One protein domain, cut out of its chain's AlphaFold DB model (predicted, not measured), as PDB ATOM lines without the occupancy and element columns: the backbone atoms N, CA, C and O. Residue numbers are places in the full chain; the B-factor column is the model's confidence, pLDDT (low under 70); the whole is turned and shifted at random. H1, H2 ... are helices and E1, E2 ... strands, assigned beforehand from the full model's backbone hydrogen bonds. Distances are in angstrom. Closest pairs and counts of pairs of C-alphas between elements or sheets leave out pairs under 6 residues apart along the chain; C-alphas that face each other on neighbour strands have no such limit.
ATOM      1  N   LYS A  33     181.788 166.163 165.929       96.31
ATOM      2  CA  LYS A  33     182.978 166.882 165.495       96.31
ATOM      3  C   LYS A  33     183.276 168.018 166.446       96.31
ATOM      4  O   LYS A  33     182.388 168.621 167.040       96.31
ATOM      5  N   ASP A  34     184.542 168.404 166.481       94.94
ATOM      6  CA  ASP A  34     184.973 169.575 167.228       94.94
ATOM      7  C   ASP A  34     184.643 170.880 166.479       94.94
ATOM      8  O   ASP A  34     185.531 171.587 166.001       94.94
ATOM      9  N   TYR A  35     183.352 171.196 166.324       94.75
ATOM     10  CA  TYR A  35     182.915 172.437 165.679       94.75
ATOM     11  C   TYR A  35     183.529 173.644 166.395       94.75
ATOM     12  O   TYR A  35     183.497 173.748 167.625       94.75
ATOM     13  N   GLN A  36     184.088 174.577 165.621       92.75
ATOM     14  CA  GLN A  36     184.703 175.783 166.176       92.75
ATOM     15  C   GLN A  36     183.665 176.675 166.872       92.75
ATOM     16  O   GLN A  36     183.956 177.250 167.921       92.75
ATOM     17  N   TYR A  37     182.462 176.750 166.294       94.12
ATOM     18  CA  TYR A  37     181.341 177.529 166.804       94.12
ATOM     19  C   TYR A  37     180.070 176.692 166.774       94.12
ATOM     20  O   TYR A  37     179.666 176.221 165.707       94.12
ATOM     21  N   TRP A  38     179.424 176.546 167.927       96.25
ATOM     22  CA  TRP A  38     178.058 176.047 168.015       96.25
ATOM     23  C   TRP A  38     177.375 176.543 169.288       96.25
ATOM     24  O   TRP A  38     178.038 176.824 170.284       96.25
ATOM     25  N   ALA A  39     176.052 176.637 169.270       96.25
ATOM     26  CA  ALA A  39     175.257 176.952 170.447       96.25
ATOM     27  C   ALA A  39     173.899 176.259 170.369       96.25
ATOM     28  O   ALA A  39     173.261 176.269 169.317       96.25
ATOM     29  N   CYS A  40     173.451 175.689 171.486       96.69
ATOM     30  CA  CYS A  40     172.058 175.312 171.665       96.69
ATOM     31  C   CYS A  40     171.291 176.506 172.231       96.69
ATOM     32  O   CYS A  40     171.643 177.050 173.281       96.69
ATOM     33  N   ILE A  41     170.230 176.887 171.536       94.06
ATOM     34  CA  ILE A  41     169.446 178.086 171.786       94.06
ATOM     35  C   ILE A  41     168.022 177.664 172.135       94.06
ATOM     36  O   ILE A  41     167.438 176.812 171.464       94.06
ATOM     37  N   ARG A  42     167.464 178.267 173.181       93.19
ATOM     38  CA  ARG A  42     166.042 178.223 173.502       93.19
ATOM     39  C   ARG A  42     165.388 179.478 172.952       93.19
ATOM     40  O   ARG A  42     165.760 180.587 173.330       93.19
ATOM     41  N   GLN A  43     164.399 179.297 172.091       90.12
ATOM     42  CA  GLN A  43     163.576 180.384 171.594       90.12
ATOM     43  C   GLN A  43     162.222 180.371 172.289       90.12
ATOM     44  O   GLN A  43     161.510 179.366 172.287       90.12
ATOM     45  N   GLY A  44     161.881 181.522 172.862       84.38
ATOM     46  CA  GLY A  44     160.604 181.779 173.497       84.38
ATOM     47  C   GLY A  44     159.402 181.727 172.555       84.38
ATOM     48  O   GLY A  44     159.523 181.705 171.331       84.38
ATOM     49  N   TYR A  45     158.204 181.734 173.133       71.25
ATOM     50  CA  TYR A  45     156.959 181.712 172.374       71.25
ATOM     51  C   TYR A  45     156.636 183.104 171.813       71.25
ATOM     52  O   TYR A  45     156.638 184.085 172.553       71.25
ATOM     53  N   PHE A  46     156.254 183.186 170.534       58.25
ATOM     54  CA  PHE A  46     155.944 184.450 169.841       58.25
ATOM     55  C   PHE A  46     154.893 185.336 170.541       58.25
ATOM     56  O   PHE A  46     154.875 186.545 170.336       58.25
ATOM     57  N   HIS A  47     154.015 184.759 171.369       53.16
ATOM     58  CA  HIS A  47     152.963 185.497 172.081       53.16
ATOM     59  C   HIS A  47     153.332 185.913 173.511       53.16
ATOM     60  O   HIS A  47     152.497 186.499 174.198       53.16
ATOM     61  N   ASN A  48     154.556 185.635 173.968       51.31
ATOM     62  CA  ASN A  48     155.051 186.117 175.251       51.31
ATOM     63  C   ASN A  48     156.284 187.015 175.034       51.31
ATOM     64  O   ASN A  48     157.391 186.498 174.883       51.31
ATOM     65  N   PRO A  49     156.133 188.353 175.050       48.19
ATOM     66  CA  PRO A  49     157.251 189.284 174.862       48.19
ATOM     67  C   PRO A  49     158.333 189.185 175.954       48.19
ATOM     68  O   PRO A  49     159.387 189.789 175.802       48.19
ATOM     69  N   ASN A  50     158.101 188.413 177.025       52.38
ATOM     70  CA  ASN A  50     159.081 188.152 178.080       52.38
ATOM     71  C   ASN A  50     159.887 186.856 177.878       52.38
ATOM     72  O   ASN A  50     160.780 186.579 178.677       52.38
ATOM     73  N   THR A  51     159.586 186.029 176.868       56.50
ATOM     74  CA  THR A  51     160.406 184.844 176.576       56.50
ATOM     75  C   THR A  51     161.501 185.213 175.581       56.50
ATOM     76  O   THR A  51     161.284 185.215 174.371       56.50
ATOM     77  N   ASN A  52     162.665 185.566 176.125       73.06
ATOM     78  CA  ASN A  52     163.858 185.915 175.363       73.06
ATOM     79  C   ASN A  52     164.504 184.680 174.724       73.06
ATOM     80  O   ASN A  52     164.391 183.566 175.238       73.06
ATOM     81  N   THR A  53     165.221 184.905 173.625       85.38
ATOM     82  CA  THR A  53     166.229 183.973 173.116       85.38
ATOM     83  C   THR A  53     167.291 183.761 174.193       85.38
ATOM     84  O   THR A  53     167.862 184.725 174.702       85.38
ATOM     85  N   GLU A  54     167.558 182.511 174.545       90.69
ATOM     86  CA  GLU A  54     168.551 182.148 175.553       90.69
ATOM     87  C   GLU A  54     169.526 181.115 175.003       90.69
ATOM     88  O   GLU A  54     169.139 180.164 174.333       90.69
ATOM     89  N   ILE A  55     170.803 181.282 175.331       92.81
ATOM     90  CA  ILE A  55     171.845 180.306 175.032       92.81
ATOM     91  C   ILE A  55     171.930 179.335 176.210       92.81
ATOM     92  O   ILE A  55     172.279 179.734 177.318       92.81
ATOM     93  N   ILE A  56     171.653 178.056 175.967       95.50
ATOM     94  CA  ILE A  56     171.679 177.017 177.008       95.50
ATOM     95  C   ILE A  56     173.094 176.470 177.217       95.50
ATOM     96  O   ILE A  56     173.529 176.259 178.350       95.50
ATOM     97  N   THR A  57     173.803 176.226 176.114       96.19
ATOM     98  CA  THR A  57     175.197 175.767 176.071       96.19
ATOM     99  C   THR A  57     175.790 176.054 174.691       96.19
ATOM    100  O   THR A  57     175.051 176.307 173.736       96.19
ATOM    101  N   GLY A  58     177.111 176.006 174.562       94.81
ATOM    102  CA  GLY A  58     177.790 176.187 173.286       94.81
ATOM    103  C   GLY A  58     179.305 176.252 173.416       94.81
ATOM    104  O   GLY A  58     179.866 176.210 174.511       94.81
ATOM    105  N   LYS A  59     179.968 176.384 172.270       95.25
ATOM    106  CA  LYS A  59     181.412 176.564 172.137       95.25
ATOM    107  C   LYS A  59     181.708 177.695 171.153       95.25
ATOM    108  O   LYS A  59     181.048 177.811 170.122       95.25
ATOM    109  N   GLY A  60     182.752 178.467 171.451       92.12
ATOM    110  CA  GLY A  60     183.248 179.551 170.602       92.12
ATOM    111  C   GLY A  60     182.584 180.900 170.888       92.12
ATOM    112  O   GLY A  60     181.893 181.069 171.892       92.12
ATOM    113  N   ASP A  61     182.821 181.874 170.009       87.94
ATOM    114  CA  ASP A  61     182.177 183.188 170.080       87.94
ATOM    115  C   ASP A  61     180.736 183.100 169.565       87.94
ATOM    116  O   ASP A  61     180.476 183.046 168.365       87.94
ATOM    117  N   ILE A  62     179.780 183.081 170.487       84.50
ATOM    118  CA  ILE A  62     178.358 182.956 170.155       84.50
ATOM    119  C   ILE A  62     177.828 184.237 169.497       84.50
ATOM    120  O   ILE A  62     176.896 184.179 168.697       84.50
ATOM    121  N   SER A  63     178.469 185.386 169.734       81.31
ATOM    122  CA  SER A  63     178.119 186.636 169.054       81.31
ATOM    123  C   SER A  63     178.356 186.517 167.553       81.31
ATOM    124  O   SER A  63     177.580 187.054 166.766       81.31
ATOM    125  N   TYR A  64     179.379 185.764 167.134       81.81
ATOM    126  CA  TYR A  64     179.594 185.454 165.723       81.81
ATOM    127  C   TYR A  64     178.394 184.707 165.127       81.81
ATOM    128  O   TYR A  64     177.927 185.082 164.053       81.81
ATOM    129  N   LEU A  65     177.845 183.709 165.827       80.88
ATOM    130  CA  LEU A  65     176.655 182.978 165.372       80.88
ATOM    131  C   LEU A  65     175.444 183.910 165.247       80.88
ATOM    132  O   LEU A  65     174.811 183.937 164.199       80.88
ATOM    133  N   MET A  66     175.171 184.712 166.278       75.88
ATOM    134  CA  MET A  66     173.988 185.583 166.334       75.88
ATOM    135  C   MET A  66     174.056 186.775 165.364       75.88
ATOM    136  O   MET A  66     173.026 187.265 164.911       75.88
ATOM    137  N   ASN A  67     175.260 187.255 165.034       75.69
ATOM    138  CA  ASN A  67     175.453 188.382 164.114       75.69
ATOM    139  C   ASN A  67     175.375 187.976 162.637       75.69
ATOM    140  O   ASN A  67     175.068 188.814 161.781       75.69
ATOM    141  N   ASN A  68     175.652 186.710 162.316       69.25
ATOM    142  CA  ASN A  68     175.377 186.177 160.990       69.25
ATOM    143  C   ASN A  68     173.859 186.051 160.864       69.25
ATOM    144  O   ASN A  68     173.300 185.079 161.335       69.25
ATOM    145  N   LYS A  69     173.182 187.045 160.281       59.53
ATOM    146  CA  LYS A  69     171.717 187.045 160.139       59.53
ATOM    147  C   LYS A  69     171.241 185.732 159.509       59.53
ATOM    148  O   LYS A  69     171.448 185.515 158.316       59.53
ATOM    149  N   PHE A  70     170.606 184.886 160.307       70.19
ATOM    150  CA  PHE A  70     169.888 183.707 159.853       70.19
ATOM    151  C   PHE A  70     168.420 183.861 160.215       70.19
ATOM    152  O   PHE A  70     168.086 184.517 161.201       70.19
ATOM    153  N   ASP A  71     167.547 183.293 159.389       72.25
ATOM    154  CA  ASP A  71     166.132 183.247 159.724       72.25
ATOM    155  C   ASP A  71     165.966 182.320 160.928       72.25
ATOM    156  O   ASP A  71     166.292 181.130 160.849       72.25
ATOM    157  N   ASP A  72     165.477 182.872 162.040       74.81
ATOM    158  CA  ASP A  72     165.157 182.081 163.223       74.81
ATOM    159  C   ASP A  72     164.230 180.927 162.817       74.81
ATOM    160  O   ASP A  72     163.196 181.145 162.161       74.81
ATOM    161  N   PRO A  73     164.577 179.677 163.165       86.25
ATOM    162  CA  PRO A  73     163.784 178.544 162.737       86.25
ATOM    163  C   PRO A  73     162.423 178.597 163.427       86.25
ATOM    164  O   PRO A  73     162.333 178.865 164.614       86.25
ATOM    165  N   LYS A  74     161.337 178.293 162.711       84.94
ATOM    166  CA  LYS A  74     159.979 178.332 163.295       84.94
ATOM    167  C   LYS A  74     159.733 177.252 164.356       84.94
ATOM    168  O   LYS A  74     158.735 177.322 165.068       84.94
ATOM    169  N   LEU A  75     160.593 176.236 164.397       88.62
ATOM    170  CA  LEU A  75     160.520 175.063 165.260       88.62
ATOM    171  C   LEU A  75     161.932 174.629 165.667       88.62
ATOM    172  O   LEU A  75     162.922 175.008 165.042       88.62
ATOM    173  N   GLY A  76     162.002 173.800 166.700       94.38
ATOM    174  CA  GLY A  76     163.232 173.205 167.199       94.38
ATOM    175  C   GLY A  76     163.096 171.695 167.369       94.38
ATOM    176  O   GLY A  76     161.987 171.163 167.317       94.38
ATOM    177  N   PHE A  77     164.221 171.018 167.611       97.44
ATOM    178  CA  PHE A  77     164.253 169.559 167.772       97.44
ATOM    179  C   PHE A  77     163.482 169.099 169.018       97.44
ATOM    180  O   PHE A  77     163.086 167.942 169.106       97.44
ATOM    181  N   LEU A  78     163.266 170.010 169.971       96.31
ATOM    182  CA  LEU A  78     162.470 169.803 171.168       96.31
ATOM    183  C   LEU A  78     161.550 171.001 171.387       96.31
ATOM    184  O   LEU A  78     162.003 172.147 171.373       96.31
ATOM    185  N   TYR A  79     160.273 170.732 171.646       92.50
ATOM    186  CA  TYR A  79     159.286 171.736 172.030       92.50
ATOM    187  C   TYR A  79     158.789 171.470 173.450       92.50
ATOM    188  O   TYR A  79     158.350 170.370 173.783       92.50
ATOM    189  N   LYS A  80     158.810 172.509 174.282       88.81
ATOM    190  CA  LYS A  80     158.303 172.493 175.649       88.81
ATOM    191  C   LYS A  80     157.202 173.527 175.780       88.81
ATOM    192  O   LYS A  80     157.421 174.733 175.654       88.81
ATOM    193  N   MET A  81     156.002 173.046 176.086       81.25
ATOM    194  CA  MET A  81     154.855 173.907 176.359       81.25
ATOM    195  C   MET A  81     155.234 174.940 177.436       81.25
ATOM    196  O   MET A  81     155.699 174.554 178.506       81.25
ATOM    197  N   TRP A  82     155.028 176.228 177.135       80.12
ATOM    198  CA  TRP A  82     155.382 177.407 177.951       80.12
ATOM    199  C   TRP A  82     156.858 177.829 177.986       80.12
ATOM    200  O   TRP A  82     157.123 178.966 178.367       80.12
ATOM    201  N   GLN A  83     157.799 176.980 177.570       84.62
ATOM    202  CA  GLN A  83     159.226 177.340 177.503       84.62
ATOM    203  C   GLN A  83     159.682 177.671 176.075       84.62
ATOM    204  O   GLN A  83     160.664 178.387 175.901       84.62
ATOM    205  N   GLY A  84     158.953 177.190 175.063       89.75
ATOM    206  CA  GLY A  84     159.270 177.402 173.654       89.75
ATOM    207  C   GLY A  84     159.948 176.183 173.035       89.75
ATOM    208  O   GLY A  84     159.553 175.052 173.320       89.75
ATOM    209  N   TYR A  85     160.927 176.394 172.163       93.38
ATOM    210  CA  TYR A  85     161.630 175.310 171.472       93.38
ATOM    211  C   TYR A  85     163.144 175.479 171.515       93.38
ATOM    212  O   TYR A  85     163.657 176.581 171.697       93.38
ATOM    213  N   PHE A  86     163.850 174.367 171.327       96.19
ATOM    214  CA  PHE A  86     165.305 174.297 171.357       96.19
ATOM    215  C   PHE A  86     165.852 173.930 169.982       96.19
ATOM    216  O   PHE A  86     165.357 173.001 169.344       96.19
ATOM    217  N   TYR A  87     166.878 174.637 169.529       96.44
ATOM    218  CA  TYR A  87     167.588 174.341 168.286       96.44
ATOM    219  C   TYR A  87     169.094 174.544 168.468       96.44
ATOM    220  O   TYR A  87     169.518 175.241 169.388       96.44
ATOM    221  N   ILE A  88     169.915 173.938 167.609       96.81
ATOM    222  CA  ILE A  88     171.368 174.179 167.599       96.81
ATOM    223  C   ILE A  88     171.730 174.970 166.351       96.81
ATOM    224  O   ILE A  88     171.331 174.592 165.255       96.81
ATOM    225  N   ALA A  89     172.510 176.032 166.509       95.00
ATOM    226  CA  ALA A  89     173.188 176.714 165.414       95.00
ATOM    227  C   ALA A  89     174.678 176.368 165.461       95.00
ATOM    228  O   ALA A  89     175.284 176.421 166.530       95.00
ATOM    229  N   TYR A  90     175.278 176.005 164.330       95.25
ATOM    230  CA  TYR A  90     176.698 175.655 164.254       95.25
ATOM    231  C   TYR A  90     177.314 176.054 162.915       95.25
ATOM    232  O   TYR A  90     176.616 176.172 161.909       95.25
ATOM    233  N   VAL A  91     178.631 176.265 162.899       92.75
ATOM    234  CA  VAL A  91     179.383 176.565 161.673       92.75
ATOM    235  C   VAL A  91     180.081 175.308 161.184       92.75
ATOM    236  O   VAL A  91     180.872 174.699 161.903       92.75
ATOM    237  N   ASP A  92     179.825 174.950 159.931       92.19
ATOM    238  CA  ASP A  92     180.458 173.827 159.255       92.19
ATOM    239  C   ASP A  92     180.862 174.249 157.840       92.19
ATOM    240  O   ASP A  92     180.025 174.701 157.057       92.19
ATOM    241  N   HIS A  93     182.152 174.125 157.518       89.94
ATOM    242  CA  HIS A  93     182.734 174.589 156.250       89.94
ATOM    243  C   HIS A  93     182.392 176.060 155.919       89.94
ATOM    244  O   HIS A  93     182.012 176.370 154.795       89.94
ATOM    245  N   ASN A  94     182.506 176.967 156.898       86.31
ATOM    246  CA  ASN A  94     182.151 178.395 156.790       86.31
ATOM    247  C   ASN A  94     180.669 178.690 156.498       86.31
ATOM    248  O   ASN A  94     180.318 179.834 156.211       86.31
ATOM    249  N   HIS A  95     179.791 177.695 156.607       89.06
ATOM    250  CA  HIS A  95     178.351 177.882 156.492       89.06
ATOM    251  C   HIS A  95     177.683 177.670 157.842       89.06
ATOM    252  O   HIS A  95     177.957 176.691 158.538       89.06
ATOM    253  N   LEU A  96     176.774 178.578 158.188       90.62
ATOM    254  CA  LEU A  96     175.889 178.381 159.322       90.62
ATOM    255  C   LEU A  96     174.853 177.304 158.980       90.62
ATOM    256  O   LEU A  96     174.222 177.341 157.923       90.62
ATOM    257  N   LYS A  97     174.676 176.350 159.888       93.62
ATOM    258  CA  LYS A  97     173.692 175.276 159.808       93.62
ATOM    259  C   LYS A  97     172.867 175.236 161.084       93.62
ATOM    260  O   LYS A  97     173.346 175.614 162.153       93.62
ATOM    261  N   LEU A  98     171.641 174.743 160.952       95.12
ATOM    262  CA  LEU A  98     170.705 174.592 162.057       95.12
ATOM    263  C   LEU A  98     170.373 173.116 162.294       95.12
ATOM    264  O   LEU A  98     170.369 172.306 161.366       95.12
ATOM    265  N   VAL A  99     170.089 172.793 163.550       97.50
ATOM    266  CA  VAL A  99     169.529 171.528 164.020       97.50
ATOM    267  C   VAL A  99     168.170 171.839 164.628       97.50
ATOM    268  O   VAL A  99     168.087 172.407 165.716       97.50
ATOM    269  N   THR A 100     167.110 171.479 163.922       97.06
ATOM    270  CA  THR A 100     165.717 171.772 164.284       97.06
ATOM    271  C   THR A 100     164.858 170.517 164.370       97.06
ATOM    272  O   THR A 100     163.678 170.609 164.678       97.06
ATOM    273  N   GLU A 101     165.422 169.344 164.090       97.81
ATOM    274  CA  GLU A 101     164.715 168.063 164.088       97.81
ATOM    275  C   GLU A 101     165.534 166.995 164.818       97.81
ATOM    276  O   GLU A 101     166.765 167.044 164.829       97.81
ATOM    277  N   GLU A 102     164.859 165.987 165.372       98.00
ATOM    278  CA  GLU A 102     165.489 164.867 166.088       98.00
ATOM    279  C   GLU A 102     166.575 164.173 165.249       98.00
ATOM    280  O   GLU A 102     167.692 163.976 165.718       98.00
ATOM    281  N   ALA A 103     166.299 163.872 163.976       98.12
ATOM    282  CA  ALA A 103     167.270 163.222 163.094       98.12
ATOM    283  C   ALA A 103     168.533 164.076 162.873       98.12
ATOM    284  O   ALA A 103     169.641 163.550 162.752       98.12
ATOM    285  N   GLN A 104     168.378 165.402 162.837       98.38
ATOM    286  CA  GLN A 104     169.506 166.325 162.732       98.38
ATOM    287  C   GLN A 104     170.293 166.378 164.044       98.38
ATOM    288  O   GLN A 104     171.518 166.447 163.994       98.38
ATOM    289  N   LEU A 105     169.616 166.303 165.196       98.62
ATOM    290  CA  LEU A 105     170.255 166.253 166.511       98.62
ATOM    291  C   LEU A 105     171.075 164.973 166.667       98.62
ATOM    292  O   LEU A 105     172.247 165.043 167.023       98.62
ATOM    293  N   ILE A 106     170.492 163.823 166.324       98.44
ATOM    294  CA  ILE A 106     171.185 162.531 166.329       98.44
ATOM    295  C   ILE A 106     172.428 162.596 165.440       98.44
ATOM    296  O   ILE A 106     173.502 162.168 165.849       98.44
ATOM    297  N   LYS A 107     172.316 163.183 164.242       98.31
ATOM    298  CA  LYS A 107     173.462 163.368 163.345       98.31
ATOM    299  C   LYS A 107     174.519 164.310 163.925       98.31
ATOM    300  O   LYS A 107     175.701 164.061 163.729       98.31
ATOM    301  N   PHE A 108     174.099 165.380 164.594       98.44
ATOM    302  CA  PHE A 108     174.994 166.350 165.221       98.44
ATOM    303  C   PHE A 108     175.758 165.751 166.407       98.44
ATOM    304  O   PHE A 108     176.930 166.057 166.566       98.44
ATOM    305  N   ILE A 109     175.125 164.886 167.207       98.38
ATOM    306  CA  ILE A 109     175.771 164.137 168.302       98.38
ATOM    307  C   ILE A 109     176.633 162.988 167.750       98.38
ATOM    308  O   ILE A 109     177.695 162.659 168.271       98.38
ATOM    309  N   GLY A 110     176.184 162.353 166.668       97.94
ATOM    310  CA  GLY A 110     176.865 161.254 165.986       97.94
ATOM    311  C   GLY A 110     176.685 159.903 166.675       97.94
ATOM    312  O   GLY A 110     176.243 158.947 166.037       97.94
TER     313      GLY A 110
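AT A GLANCE: This is residues 33 to 110 of the 191 residues of an uncharacterized protein of Sphingobacteriaceae bacterium GW460-11-11-14-LB5 (UniProt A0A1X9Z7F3). What would one see first? A strongly twisted antiparallel sheet of five strands runs through the domain, with the long strand E4 in its middle and one short helix over each face, H1 on one and H2 on the other. E1 and E2 make a hairpin along one side of E4, and E3 and E5 share its other side. What are the counts and the size? The printed part has 78 residues with two named helices and five named strands, in the order E1, E2, H1, E3, E4, E5, H2, and its class is mixed, helices and strands. It is compact, with a radius of gyration of the C-alphas of 12.2 A and spans of 35 by 26 by 19 A.

IN THESE COORDINATES: Where do the first elements lie? E1 is residues 38 to 43, 15.5 A long, from C-alpha 38 at (178.058, 176.047, 168.015). E2 is residues 54 to 59, 14.4 A, and H1 is residues 62 to 67, 8.6 A. What follows? E3 is residues 78 to 80, 6.7 A, and E4 is residues 84 to 92, 25.9 A, from C-alpha 84 at (159.270, 177.402, 173.654). E5 is residues 95 to 99, 13.2 A, and H2 is residues 102 to 109, 10.5 A, ending with C-alpha 109 at (175.771, 164.137, 168.302).

HOW THE PARTS SIT: How do the strands pair? E1 and E2 are an antiparallel hairpin, with N 40 and O 57 at 2.8 A; on the other side of E1, E4 is antiparallel, with N 41 and O 87 at 2.8 A. E3, E4 and E5 form a meander, each strand the antiparallel neighbour of the one before, with N 80 and O 84 at 2.8 A and N 90 and O 97 at 2.9 A. The pairing is staggered: E4 pairs with E3 over residues 84 to 86 and with E5 over residues 88 to 92. Where are the helices? H1 is on the sheet at a height of 8.3 A, only just over E1 and E4 with 3 C-alphas falling on each; its closest C-alpha pair with E1 is Ala 39 and Ile 62, 6.8 A. H2 is on the opposite face at a height of 8.2 A, over E5, and the closest C-alphas are those of Val 99 and Leu 105, 5.9 A. What do the helix backbones show? In H1 and H2 every O i to N i+4 pair is within hydrogen-bond range.

THE WHOLE: How far does it reach? The two C-alphas farthest apart, those of Asp 34 and His 47, are 36.1 A apart. Is it unbroken? The printed part has no cut, and no link is long. Where is confidence low? Residues 46 to 51 and 68 to 69 have pLDDT under 70, while the mean of the printed part is 87.0.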